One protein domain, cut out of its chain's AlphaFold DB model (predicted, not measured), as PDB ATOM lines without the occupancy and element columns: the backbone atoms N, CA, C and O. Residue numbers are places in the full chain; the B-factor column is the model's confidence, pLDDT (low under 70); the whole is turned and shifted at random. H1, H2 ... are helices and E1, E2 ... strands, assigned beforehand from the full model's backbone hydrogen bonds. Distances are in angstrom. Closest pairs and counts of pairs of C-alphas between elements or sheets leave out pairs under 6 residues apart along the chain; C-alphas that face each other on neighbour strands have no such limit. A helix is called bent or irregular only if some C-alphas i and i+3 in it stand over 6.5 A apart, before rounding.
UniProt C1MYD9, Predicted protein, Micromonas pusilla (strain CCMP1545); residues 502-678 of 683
ATOM      1  N   ASP A 502      96.978 178.465 142.360       93.81
ATOM      2  CA  ASP A 502      96.866 179.925 142.514       93.81
ATOM      3  C   ASP A 502      98.198 180.630 142.151       93.81
ATOM      4  O   ASP A 502      99.267 180.019 142.220       93.81
ATOM      5  N   ASP A 503      98.161 181.919 141.786       91.88
ATOM      6  CA  ASP A 503      99.369 182.761 141.637       91.88
ATOM      7  C   ASP A 503     100.050 182.989 143.010       91.88
ATOM      8  O   ASP A 503     101.248 183.266 143.063       91.88
ATOM      9  N   ALA A 504      99.316 182.837 144.123       91.50
ATOM     10  CA  ALA A 504      99.843 182.923 145.488       91.50
ATOM     11  C   ALA A 504     100.201 181.543 146.099       91.50
ATOM     12  O   ALA A 504      99.430 180.590 145.960       91.50
ATOM     13  N   PRO A 505     101.328 181.418 146.834       91.88
ATOM     14  CA  PRO A 505     101.666 180.197 147.566       91.88
ATOM     15  C   PRO A 505     100.760 179.984 148.798       91.88
ATOM     16  O   PRO A 505     100.347 180.958 149.430       91.88
ATOM     17  N   PRO A 506     100.503 178.726 149.208       90.75
ATOM     18  CA  PRO A 506      99.898 178.402 150.501       90.75
ATOM     19  C   PRO A 506     100.682 178.968 151.700       90.75
ATOM     20  O   PRO A 506     101.902 178.809 151.775       90.75
ATOM     21  N   ASP A 507      99.967 179.515 152.692       89.81
ATOM     22  CA  ASP A 507     100.530 180.172 153.891       89.81
ATOM     23  C   ASP A 507     101.491 179.291 154.719       89.81
ATOM     24  O   ASP A 507     102.301 179.801 155.494       89.81
ATOM     25  N   VAL A 508     101.379 177.963 154.606       89.94
ATOM     26  CA  VAL A 508     102.193 177.003 155.370       89.94
ATOM     27  C   VAL A 508     103.583 176.759 154.763       89.94
ATOM     28  O   VAL A 508     104.444 176.190 155.432       89.94
ATOM     29  N   ILE A 509     103.827 177.184 153.517       88.75
ATOM     30  CA  ILE A 509     105.138 177.037 152.873       88.75
ATOM     31  C   ILE A 509     106.100 178.100 153.438       88.75
ATOM     32  O   ILE A 509     105.802 179.295 153.359       88.75
ATOM     33  N   PRO A 510     107.278 177.724 153.978       88.12
ATOM     34  CA  PRO A 510     108.210 178.692 154.549       88.12
ATOM     35  C   PRO A 510     108.697 179.726 153.522       88.12
ATOM     36  O   PRO A 510     109.287 179.369 152.499       88.12
ATOM     37  N   ARG A 511     108.538 181.023 153.831       91.12
ATOM     38  CA  ARG A 511     108.995 182.128 152.962       91.12
ATOM     39  C   ARG A 511     110.472 181.998 152.577       91.12
ATOM     40  O   ARG A 511     110.818 182.239 151.428       91.12
ATOM     41  N   ASP A 512     111.328 181.567 153.501       89.06
ATOM     42  CA  ASP A 512     112.766 181.404 153.246       89.06
ATOM     43  C   ASP A 512     113.065 180.299 152.215       89.06
ATOM     44  O   ASP A 512     114.013 180.427 151.440       89.06
ATOM     45  N   ALA A 513     112.236 179.249 152.147       86.94
ATOM     46  CA  ALA A 513     112.353 178.202 151.128       86.94
ATOM     47  C   ALA A 513     111.930 178.713 149.741       86.94
ATOM     48  O   ALA A 513     112.572 178.387 148.743       86.94
ATOM     49  N   LEU A 514     110.896 179.562 149.682       91.12
ATOM     50  CA  LEU A 514     110.483 180.245 148.451       91.12
ATOM     51  C   LEU A 514     111.578 181.211 147.969       91.12
ATOM     52  O   LEU A 514     111.966 181.149 146.806       91.12
ATOM     53  N   VAL A 515     112.154 182.027 148.862       92.00
ATOM     54  CA  VAL A 515     113.276 182.927 148.530       92.00
ATOM     55  C   VAL A 515     114.495 182.149 148.018       92.00
ATOM     56  O   VAL A 515     115.061 182.538 146.995       92.00
ATOM     57  N   ASP A 516     114.901 181.054 148.676       88.81
ATOM     58  CA  ASP A 516     116.055 180.265 148.212       88.81
ATOM     59  C   ASP A 516     115.803 179.600 146.856       88.81
ATOM     60  O   ASP A 516     116.691 179.611 146.006       88.81
ATOM     61  N   LEU A 517     114.599 179.070 146.619       87.38
ATOM     62  CA  LEU A 517     114.264 178.449 145.338       87.38
ATOM     63  C   LEU A 517     114.127 179.480 144.204       87.38
ATOM     64  O   LEU A 517     114.408 179.157 143.048       87.38
ATOM     65  N   GLY A 518     113.705 180.709 144.511       89.88
ATOM     66  CA  GLY A 518     113.578 181.806 143.550       89.88
ATOM     67  C   GLY A 518     114.905 182.436 143.124       89.88
ATOM     68  O   GLY A 518     115.054 182.836 141.968       89.88
ATOM     69  N   ALA A 519     115.894 182.473 144.016       90.38
ATOM     70  CA  ALA A 519     117.202 183.052 143.730       90.38
ATOM     71  C   ALA A 519     118.024 182.204 142.736       90.38
ATOM     72  O   ALA A 519     118.119 180.982 142.859       90.38
ATOM     73  N   GLU A 520     118.705 182.844 141.780       88.06
ATOM     74  CA  GLU A 520     119.614 182.155 140.837       88.06
ATOM     75  C   GLU A 520     120.817 181.498 141.532       88.06
ATOM     76  O   GLU A 520     121.425 180.559 141.012       88.06
ATOM     77  N   ASP A 521     121.160 181.985 142.724       84.94
ATOM     78  CA  ASP A 521     122.237 181.474 143.563       84.94
ATOM     79  C   ASP A 521     121.765 180.398 144.574       84.94
ATOM     80  O   ASP A 521     122.582 179.849 145.317       84.94
ATOM     81  N   GLY A 522     120.466 180.071 144.571       81.56
ATOM     82  CA  GLY A 522     119.829 179.054 145.409       81.56
ATOM     83  C   GLY A 522     120.465 177.674 145.320       81.56
ATOM     84  O   GLY A 522     121.066 177.310 144.302       81.56
ATOM     85  N   PHE A 523     120.320 176.873 146.381       79.25
ATOM     86  CA  PHE A 523     120.961 175.555 146.455       79.25
ATOM     87  C   PHE A 523     120.541 174.655 145.285       79.25
ATOM     88  O   PHE A 523     121.392 174.116 144.571       79.25
ATOM     89  N   THR A 524     119.234 174.557 145.034       75.56
ATOM     90  CA  THR A 524     118.673 173.739 143.951       75.56
ATOM     91  C   THR A 524     119.090 174.264 142.573       75.56
ATOM     92  O   THR A 524     119.475 173.471 141.715       75.56
ATOM     93  N   MET A 525     119.120 175.586 142.360       80.56
ATOM     94  CA  MET A 525     119.551 176.177 141.081       80.56
ATOM     95  C   MET A 525     121.039 175.920 140.802       80.56
ATOM     96  O   MET A 525     121.403 175.497 139.700       80.56
ATOM     97  N   ARG A 526     121.906 176.078 141.813       76.75
ATOM     98  CA  ARG A 526     123.332 175.722 141.720       76.75
ATOM     99  C   ARG A 526     123.530 174.237 141.416       76.75
ATOM    100  O   ARG A 526     124.358 173.913 140.567       76.75
ATOM    101  N   LEU A 527     122.772 173.347 142.063       72.62
ATOM    102  CA  LEU A 527     122.864 171.899 141.853       72.62
ATOM    103  C   LEU A 527     122.513 171.505 140.408       72.62
ATOM    104  O   LEU A 527     123.276 170.774 139.773       72.62
ATOM    105  N   LEU A 528     121.414 172.039 139.866       72.19
ATOM    106  CA  LEU A 528     120.972 171.784 138.489       72.19
ATOM    107  C   LEU A 528     121.984 172.291 137.453       72.19
ATOM    108  O   LEU A 528     122.334 171.560 136.525       72.19
ATOM    109  N   ARG A 529     122.496 173.520 137.628       74.19
ATOM    110  CA  ARG A 529     123.500 174.112 136.725       74.19
ATOM    111  C   ARG A 529     124.849 173.388 136.798       74.19
ATOM    112  O   ARG A 529     125.488 173.172 135.768       74.19
ATOM    113  N   PHE A 530     125.284 172.982 137.993       73.56
ATOM    114  CA  PHE A 530     126.519 172.217 138.178       73.56
ATOM    115  C   PHE A 530     126.435 170.848 137.491       73.56
ATOM    116  O   PHE A 530     127.312 170.511 136.690       73.56
ATOM    117  N   GLY A 531     125.350 170.108 137.741       67.88
ATOM    118  CA  GLY A 531     125.090 168.786 137.163       67.88
ATOM    119  C   GLY A 531     124.713 168.774 135.676       67.88
ATOM    120  O   GLY A 531     124.543 167.694 135.126       67.88
ATOM    121  N   ASP A 532     124.587 169.941 135.033       68.94
ATOM    122  CA  ASP A 532     124.086 170.103 133.657       68.94
ATOM    123  C   ASP A 532     122.744 169.398 133.407       68.94
ATOM    124  O   ASP A 532     122.526 168.755 132.376       68.94
ATOM    125  N   TYR A 533     121.846 169.475 134.394       66.12
ATOM    126  CA  TYR A 533     120.565 168.781 134.345       66.12
ATOM    127  C   TYR A 533     119.806 169.177 133.070       66.12
ATOM    128  O   TYR A 533     119.551 170.360 132.856       66.12
ATOM    129  N   ARG A 534     119.524 168.195 132.200       64.19
ATOM    130  CA  ARG A 534     118.921 168.361 130.858       64.19
ATOM    131  C   ARG A 534     119.554 169.493 130.009       64.19
ATOM    132  O   ARG A 534     118.864 170.151 129.243       64.19
ATOM    133  N   GLY A 535     120.866 169.731 130.128       67.94
ATOM    134  CA  GLY A 535     121.574 170.794 129.390       67.94
ATOM    135  C   GLY A 535     121.407 172.206 129.977       67.94
ATOM    136  O   GLY A 535     121.794 173.199 129.355       67.94
ATOM    137  N   GLY A 536     120.824 172.319 131.175       73.75
ATOM    138  CA  GLY A 536     120.463 173.581 131.816       73.75
ATOM    139  C   GLY A 536     121.629 174.471 132.252       73.75
ATOM    140  O   GLY A 536     121.396 175.623 132.620       73.75
ATOM    141  N   ARG A 537     122.887 174.000 132.209       75.94
ATOM    142  CA  ARG A 537     124.052 174.747 132.724       75.94
ATOM    143  C   ARG A 537     124.143 176.173 132.178       75.94
ATOM    144  O   ARG A 537     124.385 177.099 132.951       75.94
ATOM    145  N   ASN A 538     123.910 176.338 130.875       80.81
ATOM    146  CA  ASN A 538     124.061 177.607 130.156       80.81
ATOM    147  C   ASN A 538     122.726 178.306 129.824       80.81
ATOM    148  O   ASN A 538     122.738 179.321 129.128       80.81
ATOM    149  N   LEU A 539     121.582 177.779 130.278       79.56
ATOM    150  CA  LEU A 539     120.276 178.379 129.987       79.56
ATOM    151  C   LEU A 539     120.026 179.638 130.843       79.56
ATOM    152  O   LEU A 539     120.461 179.691 132.002       79.56
ATOM    153  N   PRO A 540     119.324 180.657 130.307       83.19
ATOM    154  CA  PRO A 540     118.950 181.838 131.077       83.19
ATOM    155  C   PRO A 540     118.006 181.454 132.220       83.19
ATOM    156  O   PRO A 540     117.103 180.638 132.049       83.19
ATOM    157  N   GLY A 541     118.236 182.037 133.394       84.88
ATOM    158  CA  GLY A 541     117.338 181.902 134.537       84.88
ATOM    159  C   GLY A 541     116.213 182.936 134.543       84.88
ATOM    160  O   GLY A 541     116.070 183.728 133.610       84.88
ATOM    161  N   ALA A 542     115.453 182.950 135.634       87.06
ATOM    162  CA  ALA A 542     114.424 183.946 135.924       87.06
ATOM    163  C   ALA A 542     115.025 185.267 136.437       87.06
ATOM    164  O   ALA A 542     114.378 186.306 136.358       87.06
ATOM    165  N   GLY A 543     116.267 185.236 136.936       86.75
ATOM    166  CA  GLY A 543     116.998 186.433 137.364       86.75
ATOM    167  C   GLY A 543     116.704 186.889 138.795       86.75
ATOM    168  O   GLY A 543     117.003 188.032 139.125       86.75
ATOM    169  N   GLY A 544     116.140 186.017 139.638       89.12
ATOM    170  CA  GLY A 544     115.902 186.310 141.051       89.12
ATOM    171  C   GLY A 544     117.205 186.555 141.822       89.12
ATOM    172  O   GLY A 544     118.106 185.711 141.814       89.12
ATOM    173  N   ASP A 545     117.276 187.696 142.506       89.62
ATOM    174  CA  ASP A 545     118.369 188.106 143.391       89.62
ATOM    175  C   ASP A 545     117.797 188.396 144.786       89.62
ATOM    176  O   ASP A 545     117.068 189.371 144.982       89.62
ATOM    177  N   ARG A 546     118.126 187.543 145.765       90.06
ATOM    178  CA  ARG A 546     117.577 187.616 147.128       90.06
ATOM    179  C   ARG A 546     118.033 188.843 147.921       90.06
ATOM    180  O   ARG A 546     117.354 189.216 148.875       90.06
ATOM    181  N   ASP A 547     119.173 189.431 147.556       90.62
ATOM    182  CA  ASP A 547     119.761 190.577 148.256       90.62
ATOM    183  C   ASP A 547     119.177 191.906 147.740       90.62
ATOM    184  O   ASP A 547     119.240 192.926 148.433       90.62
ATOM    185  N   VAL A 548     118.590 191.895 146.536       91.94
ATOM    186  CA  VAL A 548     117.981 193.061 145.873       91.94
ATOM    187  C   VAL A 548     116.450 193.009 145.895       91.94
ATOM    188  O   VAL A 548     115.819 194.021 146.201       91.94
ATOM    189  N   ASP A 549     115.852 191.856 145.585       93.00
ATOM    190  CA  ASP A 549     114.402 191.661 145.485       93.00
ATOM    191  C   ASP A 549     113.965 190.300 146.057       93.00
ATOM    192  O   ASP A 549     113.712 189.317 145.353       93.00
ATOM    193  N   ALA A 550     113.856 190.252 147.385       91.25
ATOM    194  CA  ALA A 550     113.411 189.058 148.091       91.25
ATOM    195  C   ALA A 550     111.935 188.707 147.822       91.25
ATOM    196  O   ALA A 550     111.584 187.537 147.937       91.25
ATOM    197  N   ASP A 551     111.069 189.672 147.489       93.12
ATOM    198  CA  ASP A 551     109.646 189.404 147.230       93.12
ATOM    199  C   ASP A 551     109.430 188.858 145.808       93.12
ATOM    200  O   ASP A 551     108.728 187.859 145.644       93.12
ATOM    201  N   GLY A 552     110.138 189.383 144.803       92.62
ATOM    202  CA  GLY A 552     110.224 188.761 143.478       92.62
ATOM    203  C   GLY A 552     110.823 187.350 143.532       92.62
ATOM    204  O   GLY A 552     110.364 186.448 142.828       92.62
ATOM    205  N   CYS A 553     111.780 187.096 144.437       93.06
ATOM    206  CA  CYS A 553     112.252 185.733 144.704       93.06
ATOM    207  C   CYS A 553     111.162 184.824 145.292       93.06
ATOM    208  O   CYS A 553     111.121 183.652 144.932       93.06
ATOM    209  N   VAL A 554     110.252 185.319 146.141       93.88
ATOM    210  CA  VAL A 554     109.112 184.514 146.626       93.88
ATOM    211  C   VAL A 554     108.192 184.118 145.468       93.88
ATOM    212  O   VAL A 554     107.800 182.955 145.380       93.88
ATOM    213  N   GLU A 555     107.891 185.047 144.558       93.50
ATOM    214  CA  GLU A 555     107.053 184.797 143.378       93.50
ATOM    215  C   GLU A 555     107.692 183.758 142.436       93.50
ATOM    216  O   GLU A 555     107.077 182.739 142.117       93.50
ATOM    217  N   ILE A 556     108.958 183.954 142.044       93.69
ATOM    218  CA  ILE A 556     109.711 183.000 141.206       93.69
ATOM    219  C   ILE A 556     109.830 181.639 141.909       93.69
ATOM    220  O   ILE A 556     109.673 180.590 141.275       93.69
ATOM    221  N   GLY A 557     110.088 181.655 143.218       92.31
ATOM    222  CA  GLY A 557     110.172 180.477 144.069       92.31
ATOM    223  C   GLY A 557     108.886 179.667 144.055       92.31
ATOM    224  O   GLY A 557     108.941 178.468 143.793       92.31
ATOM    225  N   TRP A 558     107.728 180.304 144.245       93.44
ATOM    226  CA  TRP A 558     106.434 179.621 144.182       93.44
ATOM    227  C   TRP A 558     106.210 178.956 142.824       93.44
ATOM    228  O   TRP A 558     105.882 177.770 142.774       93.44
ATOM    229  N   ARG A 559     106.478 179.667 141.720       92.94
ATOM    230  CA  ARG A 559     106.315 179.105 140.370       92.94
ATOM    231  C   ARG A 559     107.180 177.868 140.147       92.94
ATOM    232  O   ARG A 559     106.682 176.851 139.665       92.94
ATOM    233  N   ARG A 560     108.455 177.917 140.553       89.00
ATOM    234  CA  ARG A 560     109.358 176.752 140.524       89.00
ATOM    235  C   ARG A 560     108.836 175.615 141.404       89.00
ATOM    236  O   ARG A 560     108.852 174.464 140.976       89.00
ATOM    237  N   MET A 561     108.361 175.924 142.608       87.38
ATOM    238  CA  MET A 561     107.894 174.939 143.585       87.38
ATOM    239  C   MET A 561     106.646 174.196 143.096       87.38
ATOM    240  O   MET A 561     106.621 172.968 143.130       87.38
ATOM    241  N   ALA A 562     105.662 174.917 142.552       88.44
ATOM    242  CA  ALA A 562     104.469 174.336 141.943       88.44
ATOM    243  C   ALA A 562     104.819 173.400 140.772       88.44
ATOM    244  O   ALA A 562     104.331 172.270 140.723       88.44
ATOM    245  N   LEU A 563     105.716 173.821 139.868       83.56
ATOM    246  CA  LEU A 563     106.180 172.984 138.756       83.56
ATOM    247  C   LEU A 563     106.906 171.721 139.241       83.56
ATOM    248  O   LEU A 563     106.644 170.632 138.729       83.56
ATOM    249  N   PHE A 564     107.775 171.829 140.250       78.56
ATOM    250  CA  PHE A 564     108.446 170.667 140.837       78.56
ATOM    251  C   PHE A 564     107.468 169.668 141.463       78.56
ATOM    252  O   PHE A 564     107.607 168.467 141.216       78.56
ATOM    253  N   SER A 565     106.492 170.154 142.235       78.25
ATOM    254  CA  SER A 565     105.482 169.326 142.903       78.25
ATOM    255  C   SER A 565     104.550 168.613 141.915       78.25
ATOM    256  O   SER A 565     104.134 167.488 142.175       78.25
ATOM    257  N   LEU A 566     104.244 169.233 140.769       77.50
ATOM    258  CA  LEU A 566     103.318 168.691 139.766       77.50
ATOM    259  C   LEU A 566     103.998 167.767 138.739       77.50
ATOM    260  O   LEU A 566     103.504 166.671 138.463       77.50
ATOM    261  N   PHE A 567     105.127 168.182 138.157       66.81
ATOM    262  CA  PHE A 567     105.753 167.447 137.048       66.81
ATOM    263  C   PHE A 567     106.734 166.359 137.479       66.81
ATOM    264  O   PHE A 567     106.947 165.419 136.719       66.81
ATOM    265  N   ILE A 568     107.315 166.465 138.681       60.78
ATOM    266  CA  ILE A 568     108.414 165.609 139.156       60.78
ATOM    267  C   ILE A 568     109.598 165.643 138.176       60.78
ATOM    268  O   ILE A 568     109.797 164.755 137.349       60.78
ATOM    269  N   ALA A 569     110.422 166.680 138.330       61.09
ATOM    270  CA  ALA A 569     111.548 167.002 137.451       61.09
ATOM    271  C   ALA A 569     111.122 167.373 135.999       61.09
ATOM    272  O   ALA A 569     111.409 166.622 135.055       61.09
ATOM    273  N   PRO A 570     110.448 168.541 135.836       61.22
ATOM    274  CA  PRO A 570     110.156 169.148 134.529       61.22
ATOM    275  C   PRO A 570     111.434 169.527 133.758       61.22
ATOM    276  O   PRO A 570     112.554 169.303 134.235       61.22
ATOM    277  N   ASP A 571     111.299 170.084 132.551       68.56
ATOM    278  CA  ASP A 571     112.469 170.446 131.756       68.56
ATOM    279  C   ASP A 571     113.305 171.543 132.438       68.56
ATOM    280  O   ASP A 571     112.793 172.454 133.096       68.56
ATOM    281  N   ALA A 572     114.627 171.473 132.274       68.75
ATOM    282  CA  ALA A 572     115.542 172.429 132.881       68.75
ATOM    283  C   ALA A 572     115.273 173.873 132.444       68.75
ATOM    284  O   ALA A 572     115.465 174.782 133.252       68.75
ATOM    285  N   LYS A 573     114.793 174.105 131.213       78.75
ATOM    286  CA  LYS A 573     114.427 175.446 130.739       78.75
ATOM    287  C   LYS A 573     113.278 176.040 131.570       78.75
ATOM    288  O   LYS A 573     113.362 177.199 131.962       78.75
ATOM    289  N   ASN A 574     112.281 175.223 131.919       80.19
ATOM    290  CA  ASN A 574     111.072 175.627 132.637       80.19
ATOM    291  C   ASN A 574     111.282 175.635 134.159       80.19
ATOM    292  O   ASN A 574     110.653 176.402 134.875       80.19
ATOM    293  N   ILE A 575     112.245 174.873 134.684       78.06
ATOM    294  CA  ILE A 575     112.716 175.060 136.065       78.06
ATOM    295  C   ILE A 575     113.481 176.386 136.199       78.06
ATOM    296  O   ILE A 575     113.270 177.153 137.142       78.06
ATOM    297  N   LEU A 576     114.396 176.672 135.269       82.00
ATOM    298  CA  LEU A 576     115.222 177.878 135.325       82.00
ATOM    299  C   LEU A 576     114.399 179.139 135.035       82.00
ATOM    300  O   LEU A 576     114.598 180.144 135.715       82.00
ATOM    301  N   ASN A 577     113.440 179.079 134.112       87.62
ATOM    302  CA  ASN A 577     112.513 180.157 133.783       87.62
ATOM    303  C   ASN A 577     111.058 179.630 133.813       87.62
ATOM    304  O   ASN A 577     110.571 179.116 132.808       87.62
ATOM    305  N   PRO A 578     110.347 179.744 134.952       89.69
ATOM    306  CA  PRO A 578     109.085 179.035 135.178       89.69
ATOM    307  C   PRO A 578     107.844 179.731 134.618       89.69
ATOM    308  O   PRO A 578     106.752 179.179 134.723       89.69
ATOM    309  N   TYR A 579     107.976 180.937 134.059       91.75
ATOM    310  CA  TYR A 579     106.831 181.776 133.699       91.75
ATOM    311  C   TYR A 579     105.924 181.100 132.664       91.75
ATOM    312  O   TYR A 579     104.720 181.034 132.880       91.75
ATOM    313  N   ALA A 580     106.493 180.539 131.590       90.31
ATOM    314  CA  ALA A 580     105.714 179.929 130.511       90.31
ATOM    315  C   ALA A 580     104.871 178.738 131.001       90.31
ATOM    316  O   ALA A 580     103.647 178.777 130.892       90.31
ATOM    317  N   SER A 581     105.504 177.715 131.594       90.25
ATOM    318  CA  SER A 581     104.777 176.543 132.098       90.25
ATOM    319  C   SER A 581     103.814 176.910 133.229       90.25
ATOM    320  O   SER A 581     102.683 176.438 133.224       90.25
ATOM    321  N   PHE A 582     104.196 177.784 134.168       93.00
ATOM    322  CA  PHE A 582     103.313 178.177 135.273       93.00
ATOM    323  C   PHE A 582     102.090 178.989 134.812       93.00
ATOM    324  O   PHE A 582     100.987 178.760 135.308       93.00
ATOM    325  N   ASP A 583     102.240 179.887 133.832       93.44
ATOM    326  CA  ASP A 583     101.117 180.639 133.252       93.44
ATOM    327  C   ASP A 583     100.094 179.722 132.550       93.44
ATOM    328  O   ASP A 583      98.913 180.068 132.465       93.44
ATOM    329  N   GLY A 584     100.509 178.528 132.110       91.50
ATOM    330  CA  GLY A 584      99.611 177.475 131.628       91.50
ATOM    331  C   GLY A 584      98.711 176.877 132.717       91.50
ATOM    332  O   GLY A 584      97.558 176.537 132.437       91.50
ATOM    333  N   LEU A 585      99.210 176.798 133.954       92.94
ATOM    334  CA  LEU A 585      98.581 176.121 135.096       92.94
ATOM    335  C   LEU A 585      97.747 177.058 135.979       92.94
ATOM    336  O   LEU A 585      96.743 176.642 136.553       92.94
ATOM    337  N   LYS A 586      98.189 178.307 136.142       94.19
ATOM    338  CA  LYS A 586      97.666 179.208 137.174       94.19
ATOM    339  C   LYS A 586      96.201 179.603 136.968       94.19
ATOM    340  O   LYS A 586      95.728 179.788 135.847       94.19
ATOM    341  N   ASN A 587      95.509 179.822 138.083       94.12
ATOM    342  CA  ASN A 587      94.083 180.133 138.206       94.12
ATOM    343  C   ASN A 587      93.125 179.056 137.647       94.12
ATOM    344  O   ASN A 587      91.948 179.335 137.367       94.12
ATOM    345  N   LYS A 588      93.616 177.816 137.512       95.00
ATOM    346  CA  LYS A 588      92.888 176.647 136.997       95.00
ATOM    347  C   LYS A 588      93.025 175.451 137.937       95.00
ATOM    348  O   LYS A 588      93.938 175.387 138.762       95.00
ATOM    349  N   PHE A 589      92.133 174.480 137.758       96.00
ATOM    350  CA  PHE A 589      92.390 173.123 138.218       96.00
ATOM    351  C   PHE A 589      93.342 172.425 137.259       96.00
ATOM    352  O   PHE A 589      93.252 172.590 136.045       96.00
ATOM    353  N   VAL A 590      94.245 171.639 137.823       93.75
ATOM    354  CA  VAL A 590      95.280 170.910 137.107       93.75
ATOM    355  C   VAL A 590      95.233 169.466 137.577       93.75
ATOM    356  O   VAL A 590      95.492 169.179 138.747       93.75
ATOM    357  N   VAL A 591      94.938 168.541 136.662       92.62
ATOM    358  CA  VAL A 591      95.299 167.131 136.862       92.62
ATOM    359  C   VAL A 591      96.819 167.080 136.924       92.62
ATOM    360  O   VAL A 591      97.486 167.577 136.015       92.62
ATOM    361  N   SER A 592      97.391 166.508 137.981       83.94
ATOM    362  CA  SER A 592      98.847 166.492 138.133       83.94
ATOM    363  C   SER A 592      99.513 165.669 137.006       83.94
ATOM    364  O   SER A 592      99.090 164.530 136.778       83.94
ATOM    365  N   PRO A 593     100.539 166.190 136.297       81.69
ATOM    366  CA  PRO A 593     101.233 165.511 135.197       81.69
ATOM    367  C   PRO A 593     101.662 164.080 135.504       81.69
ATOM    368  O   PRO A 593     101.492 163.199 134.657       81.69
ATOM    369  N   ILE A 594     102.156 163.814 136.719       74.94
ATOM    370  CA  ILE A 594     102.479 162.450 137.150       74.94
ATOM    371  C   ILE A 594     101.231 161.552 137.153       74.94
ATOM    372  O   ILE A 594     101.265 160.475 136.561       74.94
ATOM    373  N   VAL A 595     100.116 161.999 137.741       82.31
ATOM    374  CA  VAL A 595      98.852 161.240 137.827       82.31
ATOM    375  C   VAL A 595      98.257 161.018 136.434       82.31
ATOM    376  O   VAL A 595      97.868 159.893 136.104       82.31
ATOM    377  N   TYR A 596      98.271 162.044 135.576       88.00
ATOM    378  CA  TYR A 596      97.920 161.922 134.160       88.00
ATOM    379  C   TYR A 596      98.760 160.836 133.474       88.00
ATOM    380  O   TYR A 596      98.209 159.896 132.893       88.00
ATOM    381  N   ALA A 597     100.089 160.934 133.567       78.62
ATOM    382  CA  ALA A 597     101.003 160.093 132.811       78.62
ATOM    383  C   ALA A 597     101.035 158.635 133.296       78.62
ATOM    384  O   ALA A 597     101.066 157.733 132.458       78.62
ATOM    385  N   VAL A 598     101.025 158.372 134.607       76.00
ATOM    386  CA  VAL A 598     101.181 157.002 135.141       76.00
ATOM    387  C   VAL A 598      99.868 156.327 135.530       76.00
ATOM    388  O   VAL A 598      99.881 155.120 135.773       76.00
ATOM    389  N   VAL A 599      98.741 157.051 135.542       83.69
ATOM    390  CA  VAL A 599      97.426 156.492 135.897       83.69
ATOM    391  C   VAL A 599      96.330 156.871 134.897       83.69
ATOM    392  O   VAL A 599      95.798 155.996 134.209       83.69
ATOM    393  N   PHE A 600      95.947 158.147 134.810       90.69
ATOM    394  CA  PHE A 600      94.667 158.517 134.196       90.69
ATOM    395  C   PHE A 600      94.648 158.375 132.667       90.69
ATOM    396  O   PHE A 600      93.605 158.008 132.119       90.69
ATOM    397  N   GLN A 601      95.774 158.563 131.959       90.19
ATOM    398  CA  GLN A 601      95.811 158.410 130.493       90.19
ATOM    399  C   GLN A 601      95.387 157.009 130.012       90.19
ATOM    400  O   GLN A 601      94.917 156.861 128.882       90.19
ATOM    401  N   PHE A 602      95.523 155.984 130.860       88.88
ATOM    402  CA  PHE A 602      95.157 154.601 130.540       88.88
ATOM    403  C   PHE A 602      93.656 154.318 130.685       88.88
ATOM    404  O   PHE A 602      93.159 153.353 130.108       88.88
ATOM    405  N   PHE A 603      92.928 155.147 131.440       92.50
ATOM    406  CA  PHE A 603      91.542 154.886 131.845       92.50
ATOM    407  C   PHE A 603      90.601 156.074 131.598       92.50
ATOM    408  O   PHE A 603      89.575 156.207 132.265       92.50
ATOM    409  N   ARG A 604      90.943 156.891 130.592       94.00
ATOM    410  CA  ARG A 604      90.235 158.095 130.124       94.00
ATOM    411  C   ARG A 604      88.713 158.064 130.304       94.00
ATOM    412  O   ARG A 604      88.173 158.946 130.954       94.00
ATOM    413  N   GLY A 605      88.034 157.024 129.807       94.62
ATOM    414  CA  GLY A 605      86.571 156.909 129.896       94.62
ATOM    415  C   GLY A 605      86.016 156.979 131.326       94.62
ATOM    416  O   GLY A 605      85.117 157.772 131.571       94.62
ATOM    417  N   ARG A 606      86.591 156.221 132.275       94.25
ATOM    418  CA  ARG A 606      86.152 156.217 133.689       94.25
ATOM    419  C   ARG A 606      86.494 157.514 134.415       94.25
ATOM    420  O   ARG A 606      85.738 157.966 135.263       94.25
ATOM    421  N   VAL A 607      87.650 158.090 134.090       95.38
ATOM    422  CA  VAL A 607      88.099 159.369 134.659       95.38
ATOM    423  C   VAL A 607      87.169 160.498 134.206       95.38
ATOM    424  O   VAL A 607      86.755 161.311 135.024       95.38
ATOM    425  N   ALA A 608      86.793 160.513 132.922       96.19
ATOM    426  CA  ALA A 608      85.822 161.457 132.383       96.19
ATOM    427  C   ALA A 608      84.432 161.263 133.008       96.19
ATOM    428  O   ALA A 608      83.849 162.236 133.464       96.19
ATOM    429  N   GLU A 609      83.916 160.031 133.045       96.00
ATOM    430  CA  GLU A 609      82.619 159.680 133.649       96.00
ATOM    431  C   GLU A 609      82.497 160.258 135.069       96.00
ATOM    432  O   GLU A 609      81.675 161.141 135.297       96.00
ATOM    433  N   TRP A 610      83.421 159.906 135.967       96.62
ATOM    434  CA  TRP A 610      83.461 160.410 137.343       96.62
ATOM    435  C   TRP A 610      83.579 161.942 137.446       96.62
ATOM    436  O   TRP A 610      82.838 162.575 138.199       96.62
ATOM    437  N   ALA A 611      84.489 162.563 136.686       97.00
ATOM    438  CA  ALA A 611      84.723 164.005 136.774       97.00
ATOM    439  C   ALA A 611      83.551 164.838 136.227       97.00
ATOM    440  O   ALA A 611      83.214 165.878 136.792       97.00
ATOM    441  N   PHE A 612      82.909 164.390 135.144       97.19
ATOM    442  CA  PHE A 612      81.748 165.082 134.580       97.19
ATOM    443  C   PHE A 612      80.464 164.798 135.366       97.19
ATOM    444  O   PHE A 612      79.654 165.706 135.500       97.19
ATOM    445  N   GLU A 613      80.318 163.628 135.990       95.81
ATOM    446  CA  GLU A 613      79.259 163.386 136.978       95.81
ATOM    447  C   GLU A 613      79.368 164.311 138.201       95.81
ATOM    448  O   GLU A 613      78.346 164.757 138.724       95.81
ATOM    449  N   ILE A 614      80.585 164.610 138.675       96.56
ATOM    450  CA  ILE A 614      80.824 165.644 139.697       96.56
ATOM    451  C   ILE A 614      80.403 167.019 139.156       96.56
ATOM    452  O   ILE A 614      79.637 167.728 139.810       96.56
ATOM    453  N   GLY A 615      80.849 167.366 137.945       96.25
ATOM    454  CA  GLY A 615      80.502 168.610 137.251       96.25
ATOM    455  C   GLY A 615      78.996 168.861 137.124       96.25
ATOM    456  O   GLY A 615      78.516 169.930 137.487       96.25
ATOM    457  N   ASP A 616      78.245 167.878 136.631       95.38
ATOM    458  CA  ASP A 616      76.836 168.041 136.260       95.38
ATOM    459  C   ASP A 616      75.883 168.050 137.474       95.38
ATOM    460  O   ASP A 616      74.880 168.782 137.474       95.38
ATOM    461  N   GLU A 617      76.187 167.255 138.508       95.44
ATOM    462  CA  GLU A 617      75.323 167.076 139.684       95.44
ATOM    463  C   GLU A 617      75.691 167.973 140.873       95.44
ATOM    464  O   GLU A 617      74.802 168.331 141.646       95.44
ATOM    465  N   TRP A 618      76.961 168.370 141.027       96.31
ATOM    466  CA  TRP A 618      77.432 169.168 142.174       96.31
ATOM    467  C   TRP A 618      77.792 170.623 141.822       96.31
ATOM    468  O   TRP A 618      78.323 171.339 142.669       96.31
ATOM    469  N   LYS A 619      77.450 171.094 140.614       93.06
ATOM    470  CA  LYS A 619      77.629 172.485 140.128       93.06
ATOM    471  C   LYS A 619      77.211 173.604 141.093       93.06
ATOM    472  O   LYS A 619      77.769 174.692 141.056       93.06
ATOM    473  N   ASP A 620      76.233 173.353 141.964       91.25
ATOM    474  CA  ASP A 620      75.737 174.351 142.922       91.25
ATOM    475  C   ASP A 620      76.698 174.564 144.117       91.25
ATOM    476  O   ASP A 620      76.456 175.425 144.972       91.25
ATOM    477  N   ALA A 621      77.796 173.799 144.205       95.50
ATOM    478  CA  ALA A 621      78.815 173.983 145.228       95.50
ATOM    479  C   ALA A 621      79.667 175.239 144.973       95.50
ATOM    480  O   ALA A 621      80.110 175.525 143.863       95.50
ATOM    481  N   ARG A 622      79.963 175.975 146.045       95.31
ATOM    482  CA  ARG A 622      80.697 177.250 146.008       95.31
ATOM    483  C   ARG A 622      82.212 177.091 146.054       95.31
ATOM    484  O   ARG A 622      82.937 178.043 145.771       95.31
ATOM    485  N   ARG A 623      82.692 175.922 146.485       96.50
ATOM    486  CA  ARG A 623      84.119 175.647 146.649       96.50
ATOM    487  C   ARG A 623      84.472 174.184 146.430       96.50
ATOM    488  O   ARG A 623      83.673 173.296 146.732       96.50
ATOM    489  N   VAL A 624      85.709 173.971 145.994       97.81
ATOM    490  CA  VAL A 624      86.369 172.662 145.924       97.81
ATOM    491  C   VAL A 624      87.614 172.708 146.806       97.81
ATOM    492  O   VAL A 624      88.464 173.593 146.663       97.81
ATOM    493  N   VAL A 625      87.708 171.761 147.736       96.94
ATOM    494  CA  VAL A 625      88.781 171.633 148.725       96.94
ATOM    495  C   VAL A 625      89.610 170.396 148.385       96.94
ATOM    496  O   VAL A 625      89.145 169.280 148.584       96.94
ATOM    497  N   SER A 626      90.821 170.598 147.866       93.50
ATOM    498  CA  SER A 626      91.786 169.537 147.531       93.50
ATOM    499  C   SER A 626      92.716 169.178 148.704       93.50
ATOM    500  O   SER A 626      92.824 169.939 149.674       93.50
ATOM    501  N   GLY A 627      93.424 168.050 148.607       89.62
ATOM    502  CA  GLY A 627      94.467 167.618 149.548       89.62
ATOM    503  C   GLY A 627      95.711 168.516 149.517       89.62
ATOM    504  O   GLY A 627      96.253 168.863 150.570       89.62
ATOM    505  N   HIS A 628      96.085 168.986 148.326       90.44
ATOM    506  CA  HIS A 628      97.172 169.940 148.091       90.44
ATOM    507  C   HIS A 628      96.698 171.243 147.418       90.44
ATOM    508  O   HIS A 628      95.604 171.304 146.859       90.44
ATOM    509  N   PHE A 629      97.549 172.280 147.442       91.50
ATOM    510  CA  PHE A 629      97.336 173.628 146.876       91.50
ATOM    511  C   PHE A 629      96.167 174.426 147.514       91.50
ATOM    512  O   PHE A 629      95.445 173.884 148.360       91.50
ATOM    513  N   PRO A 630      95.992 175.738 147.228       93.31
ATOM    514  CA  PRO A 630      94.917 176.552 147.810       93.31
ATOM    515  C   PRO A 630      93.494 176.064 147.483       93.31
ATOM    516  O   PRO A 630      93.250 175.408 146.475       93.31
ATOM    517  N   VAL A 631      92.534 176.401 148.350       94.75
ATOM    518  CA  VAL A 631      91.102 176.119 148.128       94.75
ATOM    519  C   VAL A 631      90.553 177.037 147.039       94.75
ATOM    520  O   VAL A 631      90.673 178.257 147.150       94.75
ATOM    521  N   CYS A 632      89.883 176.467 146.037       95.81
ATOM    522  CA  CYS A 632      89.160 177.244 145.036       95.81
ATOM    523  C   CYS A 632      87.758 177.578 145.558       95.81
ATOM    524  O   CYS A 632      86.946 176.673 145.756       95.81
ATOM    525  N   GLU A 633      87.462 178.860 145.768       94.31
ATOM    526  CA  GLU A 633      86.146 179.352 146.188       94.31
ATOM    527  C   GLU A 633      85.689 180.469 145.242       94.31
ATOM    528  O   GLU A 633      86.141 181.610 145.340       94.31
ATOM    529  N   ARG A 634      84.841 180.106 144.274       92.00
ATOM    530  CA  ARG A 634      84.288 180.995 143.242       92.00
ATOM    531  C   ARG A 634      83.054 180.365 142.599       92.00
ATOM    532  O   ARG A 634      82.910 179.144 142.602       92.00
ATOM    533  N   ASP A 635      82.217 181.187 141.973       90.81
ATOM    534  CA  ASP A 635      81.159 180.689 141.088       90.81
ATOM    535  C   ASP A 635      81.785 179.867 139.943       90.81
ATOM    536  O   ASP A 635      82.803 180.267 139.366       90.81
ATOM    537  N   GLY A 636      81.206 178.706 139.626       93.00
ATOM    538  CA  GLY A 636      81.743 177.797 138.608       93.00
ATOM    539  C   GLY A 636      82.966 176.975 139.049       93.00
ATOM    540  O   GLY A 636      83.734 176.517 138.199       93.00
ATOM    541  N   ALA A 637      83.235 176.840 140.356       95.25
ATOM    542  CA  ALA A 637      84.401 176.101 140.852       95.25
ATOM    543  C   ALA A 637      84.362 174.601 140.501       95.25
ATOM    544  O   ALA A 637      85.403 174.037 140.167       95.25
ATOM    545  N   VAL A 638      83.188 173.963 140.542       96.69
ATOM    546  CA  VAL A 638      83.042 172.524 140.254       96.69
ATOM    547  C   VAL A 638      83.095 172.249 138.752       96.69
ATOM    548  O   VAL A 638      83.736 171.294 138.321       96.69
ATOM    549  N   GLU A 639      82.514 173.123 137.937       96.06
ATOM    550  CA  GLU A 639      82.617 173.070 136.480       96.06
ATOM    551  C   GLU A 639      84.069 173.270 136.031       96.06
ATOM    552  O   GLU A 639      84.558 172.518 135.193       96.06
ATOM    553  N   ALA A 640      84.797 174.208 136.649       95.69
ATOM    554  CA  ALA A 640      86.225 174.390 136.400       95.69
ATOM    555  C   ALA A 640      87.076 173.184 136.845       95.69
ATOM    556  O   ALA A 640      88.113 172.922 136.235       95.69
ATOM    557  N   PHE A 641      86.660 172.454 137.886       96.94
ATOM    558  CA  PHE A 641      87.282 171.187 138.279       96.94
ATOM    559  C   PHE A 641      87.022 170.098 137.230       96.94
ATOM    560  O   PHE A 641      87.968 169.465 136.769       96.94
ATOM    561  N   ALA A 642      85.772 169.919 136.791       96.69
ATOM    562  CA  ALA A 642      85.408 168.943 135.762       96.69
ATOM    563  C   ALA A 642      86.070 169.243 134.401       96.69
ATOM    564  O   ALA A 642      86.493 168.328 133.689       96.69
ATOM    565  N   ASP A 643      86.226 170.521 134.053       95.31
ATOM    566  CA  ASP A 643      86.890 170.968 132.828       95.31
ATOM    567  C   ASP A 643      88.370 170.562 132.754       95.31
ATOM    568  O   ASP A 643      88.843 170.227 131.666       95.31
ATOM    569  N   ALA A 644      89.077 170.458 133.888       95.56
ATOM    570  CA  ALA A 644      90.451 169.936 133.936       95.56
ATOM    571  C   ALA A 644      90.562 168.461 133.492       95.56
ATOM    572  O   ALA A 644      91.661 167.952 133.265       95.56
ATOM    573  N   PHE A 645      89.433 167.762 133.321       96.62
ATOM    574  CA  PHE A 645      89.347 166.401 132.790       96.62
ATOM    575  C   PHE A 645      88.841 166.337 131.338       96.62
ATOM    576  O   PHE A 645      88.637 165.245 130.803       96.62
ATOM    577  N   ARG A 646      88.666 167.473 130.643       95.19
ATOM    578  CA  ARG A 646      88.167 167.513 129.252       95.19
ATOM    579  C   ARG A 646      89.019 166.695 128.281       95.19
ATOM    580  O   ARG A 646      88.465 165.994 127.434       95.19
ATOM    581  N   TRP A 647      90.337 166.689 128.466       94.75
ATOM    582  CA  TRP A 647      91.288 165.856 127.720       94.75
ATOM    583  C   TRP A 647      90.922 164.356 127.737       94.75
ATOM    584  O   TRP A 647      91.198 163.640 126.773       94.75
ATOM    585  N   ALA A 648      90.246 163.866 128.786       95.00
ATOM    586  CA  ALA A 648      89.849 162.466 128.931       95.00
ATOM    587  C   ALA A 648      88.652 162.073 128.039       95.00
ATOM    588  O   ALA A 648      88.395 160.886 127.844       95.00
ATOM    589  N   LYS A 649      87.956 163.045 127.429       92.69
ATOM    590  CA  LYS A 649      86.985 162.805 126.342       92.69
ATOM    591  C   LYS A 649      87.663 162.586 124.977       92.69
ATOM    592  O   LYS A 649      87.013 162.134 124.036       92.69
ATOM    593  N   THR A 650      88.957 162.891 124.857       90.25
ATOM    594  CA  THR A 650      89.754 162.716 123.631       90.25
ATOM    595  C   THR A 650      90.454 161.350 123.618       90.25
ATOM    596  O   THR A 650      90.442 160.619 124.608       90.25
ATOM    597  N   LYS A 651      91.081 160.972 122.495       82.12
ATOM    598  CA  LYS A 651      91.839 159.707 122.410       82.12
ATOM    599  C   LYS A 651      93.285 159.822 122.879       82.12
ATOM    600  O   LYS A 651      93.782 158.898 123.516       82.12
ATOM    601  N   GLU A 652      93.960 160.915 122.538       82.62
ATOM    602  CA  GLU A 652      95.417 161.041 122.694       82.62
ATOM    603  C   GLU A 652      95.862 162.389 123.268       82.62
ATOM    604  O   GLU A 652      97.020 162.506 123.666       82.62
ATOM    605  N   GLU A 653      94.976 163.385 123.357       86.44
ATOM    606  CA  GLU A 653      95.376 164.739 123.739       86.44
ATOM    607  C   GLU A 653      95.738 164.788 125.239       86.44
ATOM    608  O   GLU A 653      95.090 164.112 126.058       86.44
ATOM    609  N   PRO A 654      96.809 165.519 125.602       89.94
ATOM    610  CA  PRO A 654      97.105 165.869 126.982       89.94
ATOM    611  C   PRO A 654      96.184 167.007 127.473       89.94
ATOM    612  O   PRO A 654      95.525 167.655 126.659       89.94
ATOM    613  N   PRO A 655      96.143 167.263 128.792       92.00
ATOM    614  CA  PRO A 655      95.552 168.468 129.376       92.00
ATOM    615  C   PRO A 655      96.017 169.761 128.687       92.00
ATOM    616  O   PRO A 655      97.204 169.920 128.393       92.00
ATOM    617  N   GLU A 656      95.086 170.691 128.451       90.38
ATOM    618  CA  GLU A 656      95.336 171.984 127.782       90.38
ATOM    619  C   GLU A 656      96.255 172.900 128.619       90.38
ATOM    620  O   GLU A 656      96.883 173.826 128.107       90.38
ATOM    621  N   GLU A 657      96.347 172.631 129.921       91.19
ATOM    622  CA  GLU A 657      97.191 173.315 130.898       91.19
ATOM    623  C   GLU A 657      98.687 173.016 130.698       91.19
ATOM    624  O   GLU A 657      99.537 173.805 131.117       91.19
ATOM    625  N   TYR A 658      99.028 171.902 130.040       90.50
ATOM    626  CA  TYR A 658     100.409 171.499 129.768       90.50
ATOM    627  C   TYR A 658     100.922 172.190 128.497       90.50
ATOM    628  O   TYR A 658     101.108 171.571 127.449       90.50
ATOM    629  N   VAL A 659     101.143 173.501 128.600       88.38
ATOM    630  CA  VAL A 659     101.541 174.371 127.476       88.38
ATOM    631  C   VAL A 659     102.881 174.000 126.829       88.38
ATOM    632  O   VAL A 659     103.130 174.382 125.687       88.38
ATOM    633  N   ASP A 660     103.724 173.242 127.532       84.62
ATOM    634  CA  ASP A 660     105.017 172.765 127.054       84.62
ATOM    635  C   ASP A 660     105.135 171.249 127.246       84.62
ATOM    636  O   ASP A 660     105.287 170.740 128.357       84.62
ATOM    637  N   LEU A 661     105.039 170.502 126.146       84.12
ATOM    638  CA  LEU A 661     105.017 169.039 126.198       84.12
ATOM    639  C   LEU A 661     106.392 168.422 126.500       84.12
ATOM    640  O   LEU A 661     106.441 167.247 126.866       84.12
ATOM    641  N   GLU A 662     107.488 169.186 126.414       79.75
ATOM    642  CA  GLU A 662     108.827 168.713 126.808       79.75
ATOM    643  C   GLU A 662     108.925 168.488 128.331       79.75
ATOM    644  O   GLU A 662     109.675 167.614 128.779       79.75
ATOM    645  N   ASP A 663     108.093 169.169 129.136       74.88
ATOM    646  CA  ASP A 663     107.971 168.906 130.580       74.88
ATOM    647  C   ASP A 663     107.433 167.489 130.872       74.88
ATOM    648  O   ASP A 663     107.676 166.934 131.946       74.88
ATOM    649  N   LEU A 664     106.753 166.850 129.907       75.31
ATOM    650  CA  LEU A 664     106.294 165.463 130.018       75.31
ATOM    651  C   LEU A 664     107.359 164.432 129.621       75.31
ATOM    652  O   LEU A 664     107.140 163.246 129.857       75.31
ATOM    653  N   ASP A 665     108.497 164.811 129.031       73.94
ATOM    654  CA  ASP A 665     109.467 163.841 128.496       73.94
ATOM    655  C   ASP A 665     110.015 162.892 129.564       73.94
ATOM    656  O   ASP A 665     110.118 161.685 129.333       73.94
ATOM    657  N   SER A 666     110.312 163.421 130.755       64.88
ATOM    658  CA  SER A 666     110.743 162.626 131.912       64.88
ATOM    659  C   SER A 666     109.711 161.531 132.233       64.88
ATOM    660  O   SER A 666     110.056 160.360 132.409       64.88
ATOM    661  N   LEU A 667     108.424 161.892 132.225       67.62
ATOM    662  CA  LEU A 667     107.301 160.991 132.488       67.62
ATOM    663  C   LEU A 667     107.041 160.029 131.318       67.62
ATOM    664  O   LEU A 667     106.751 158.855 131.538       67.62
ATOM    665  N   ASN A 668     107.209 160.477 130.072       75.19
ATOM    666  CA  ASN A 668     107.089 159.653 128.869       75.19
ATOM    667  C   ASN A 668     108.146 158.537 128.838       75.19
ATOM    668  O   ASN A 668     107.821 157.402 128.477       75.19
ATOM    669  N   VAL A 669     109.380 158.820 129.273       65.38
ATOM    670  CA  VAL A 669     110.435 157.807 129.454       65.38
ATOM    671  C   VAL A 669     110.044 156.800 130.539       65.38
ATOM    672  O   VAL A 669     110.116 155.594 130.296       65.38
ATOM    673  N   VAL A 670     109.562 157.263 131.701       64.81
ATOM    674  CA  VAL A 670     109.069 156.382 132.779       64.81
ATOM    675  C   VAL A 670     107.948 155.474 132.268       64.81
ATOM    676  O   VAL A 670     108.034 154.254 132.403       64.81
ATOM    677  N   VAL A 671     106.934 156.027 131.603       68.00
ATOM    678  CA  VAL A 671     105.827 155.261 131.011       68.00
ATOM    679  C   VAL A 671     106.322 154.287 129.933       68.00
ATOM    680  O   VAL A 671     105.808 153.171 129.836       68.00
ATOM    681  N   GLY A 672     107.334 154.654 129.145       68.00
ATOM    682  CA  GLY A 672     107.991 153.762 128.187       68.00
ATOM    683  C   GLY A 672     108.614 152.534 128.859       68.00
ATOM    684  O   GLY A 672     108.367 151.405 128.428       68.00
ATOM    685  N   ILE A 673     109.341 152.737 129.961       64.75
ATOM    686  CA  ILE A 673     109.914 151.658 130.782       64.75
ATOM    687  C   ILE A 673     108.799 150.791 131.385       64.75
ATOM    688  O   ILE A 673     108.848 149.565 131.274       64.75
ATOM    689  N   LEU A 674     107.758 151.406 131.960       66.81
ATOM    690  CA  LEU A 674     106.612 150.696 132.538       66.81
ATOM    691  C   LEU A 674     105.864 149.842 131.498       66.81
ATOM    692  O   LEU A 674     105.449 148.723 131.810       66.81
ATOM    693  N   ARG A 675     105.728 150.318 130.253       76.50
ATOM    694  CA  ARG A 675     105.177 149.534 129.134       76.50
ATOM    695  C   ARG A 675     106.094 148.371 128.752       76.50
ATOM    696  O   ARG A 675     105.605 147.254 128.589       76.50
ATOM    697  N   ALA A 676     107.409 148.592 128.665       67.31
ATOM    698  CA  ALA A 676     108.379 147.548 128.318       67.31
ATOM    699  C   ALA A 676     108.361 146.364 129.307       67.31
ATOM    700  O   ALA A 676     108.439 145.207 128.893       67.31
ATOM    701  N   ILE A 677     108.172 146.639 130.603       69.31
ATOM    702  CA  ILE A 677     108.050 145.616 131.660       69.31
ATOM    703  C   ILE A 677     106.606 145.121 131.893       69.31
ATOM    704  O   ILE A 677     106.369 144.311 132.792       69.31
ATOM    705  N   LYS A 678     105.640 145.575 131.080       72.38
ATOM    706  CA  LYS A 678     104.202 145.242 131.159       72.38
ATOM    707  C   LYS A 678     103.544 145.596 132.505       72.38
ATOM    708  O   LYS A 678     102.630 144.906 132.948       72.38
TER     709      LYS A 678
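Overview. This is residues 502 to 678 of the 683 residues of the protein "Predicted protein" of Micromonas pusilla (strain CCMP1545) (UniProt C1MYD9). The model is flat and has two lobes: in one, H1 crosses the long helix H4, H5 and H6 pack on H4, and H2 and H3 lie beyond them at the edge; in the other, H8 and H9 are side by side, with H10 near the first residues of H8. E1 runs between the lobes, and H7 and H11 are side by side along one edge, where H11 runs on away from the lobes. The 177 printed residues hold eleven named helices and two short strands, in the order H1 to H6, E1, H7, H8, E2, H9, H10, H11; the class is mostly helix. The whole is compact, with a radius of gyration of the C-alphas of 17.6 A and spans of 51 by 43 by 22 A.

Arrangement. H1, residues 511 to 518, touches H4, residues 550 to 567, about perpendicular at 75 degrees; their closest C-alphas, Gly 518 and Gly 557, are 3.7 A apart. H2, residues 523 to 530, touches H1 only at the corner, closest at C-alphas 517 and 524, 6.6 A. H3, residues 533 to 538, touches H2 only at the corner, closest at C-alphas 529 and 537, 4.1 A. H4 is the hub, touching four helices. H5, residues 572 to 576, touches H3, closest at C-alphas 536 and 572, 5.2 A, and also residues 560 to 564 of H4. H6, residues 579 to 585, touches residues 559 to 563 of H4 at a steep tilt of 54 degrees, closest at C-alphas 559 and 582, 6.0 A. E1, residues 588 to 590, comes within 5.5 A of H9, residues 637 to 643, at C-alphas 589 and 641. H7, residues 593 to 598, touches H4 at C-alphas 567 and 593, 5.3 A, and residues 664 to 671 of H11, residues 661 to 676, at C-alphas 597 and 667, 6.4 A. H8, residues 604 to 618, touches H9 at a shallow tilt of 25 degrees, opposite ways, closest at C-alphas 615 and 639, 5.0 A. H10, residues 646 to 649, touches residues 604 to 608 of H8, closest at C-alphas 604 and 648, 4.5 A. E2, residues 623 to 625, pairs with no named strand, nor does E1; residues 623 to 624 pair antiparallel with 632 to 633. Every O i to N i+4 pair is within hydrogen-bond range in H1, H2, H4, H5, H7, H8 and H9; H6 has 2 of 3, H11 9 of 12, H3 0 of 2 with 1 of 3 O i to N i+3 pairs, and H10 is too short.

Along the chain. H1 begins at C-alpha 511 (108.995, 182.128, 152.962). H4 is 25.4 A long, H8 20.8 A and H11 21.9 A. H11 has a kink of 37 degrees near residue 668 and ends at C-alpha 676 (108.379, 147.548, 128.318). H3 is irregular, with C-alphas 534 and 537 8.4 A apart; H11 is only just irregular, with C-alphas 663 and 666 7.0 A apart.

Size, cuts and confidence. The farthest C-alphas, Val 548 and Lys 678, are 51.9 A apart. The printed part has no cut; the links H3 to H4, E2 to H9 and H10 to H11 are long. Mean pLDDT of the printed part is 86.1, with residues 531 to 535, 567 to 572, 666 to 667, 669 to 674 and 676 to 677 under 70.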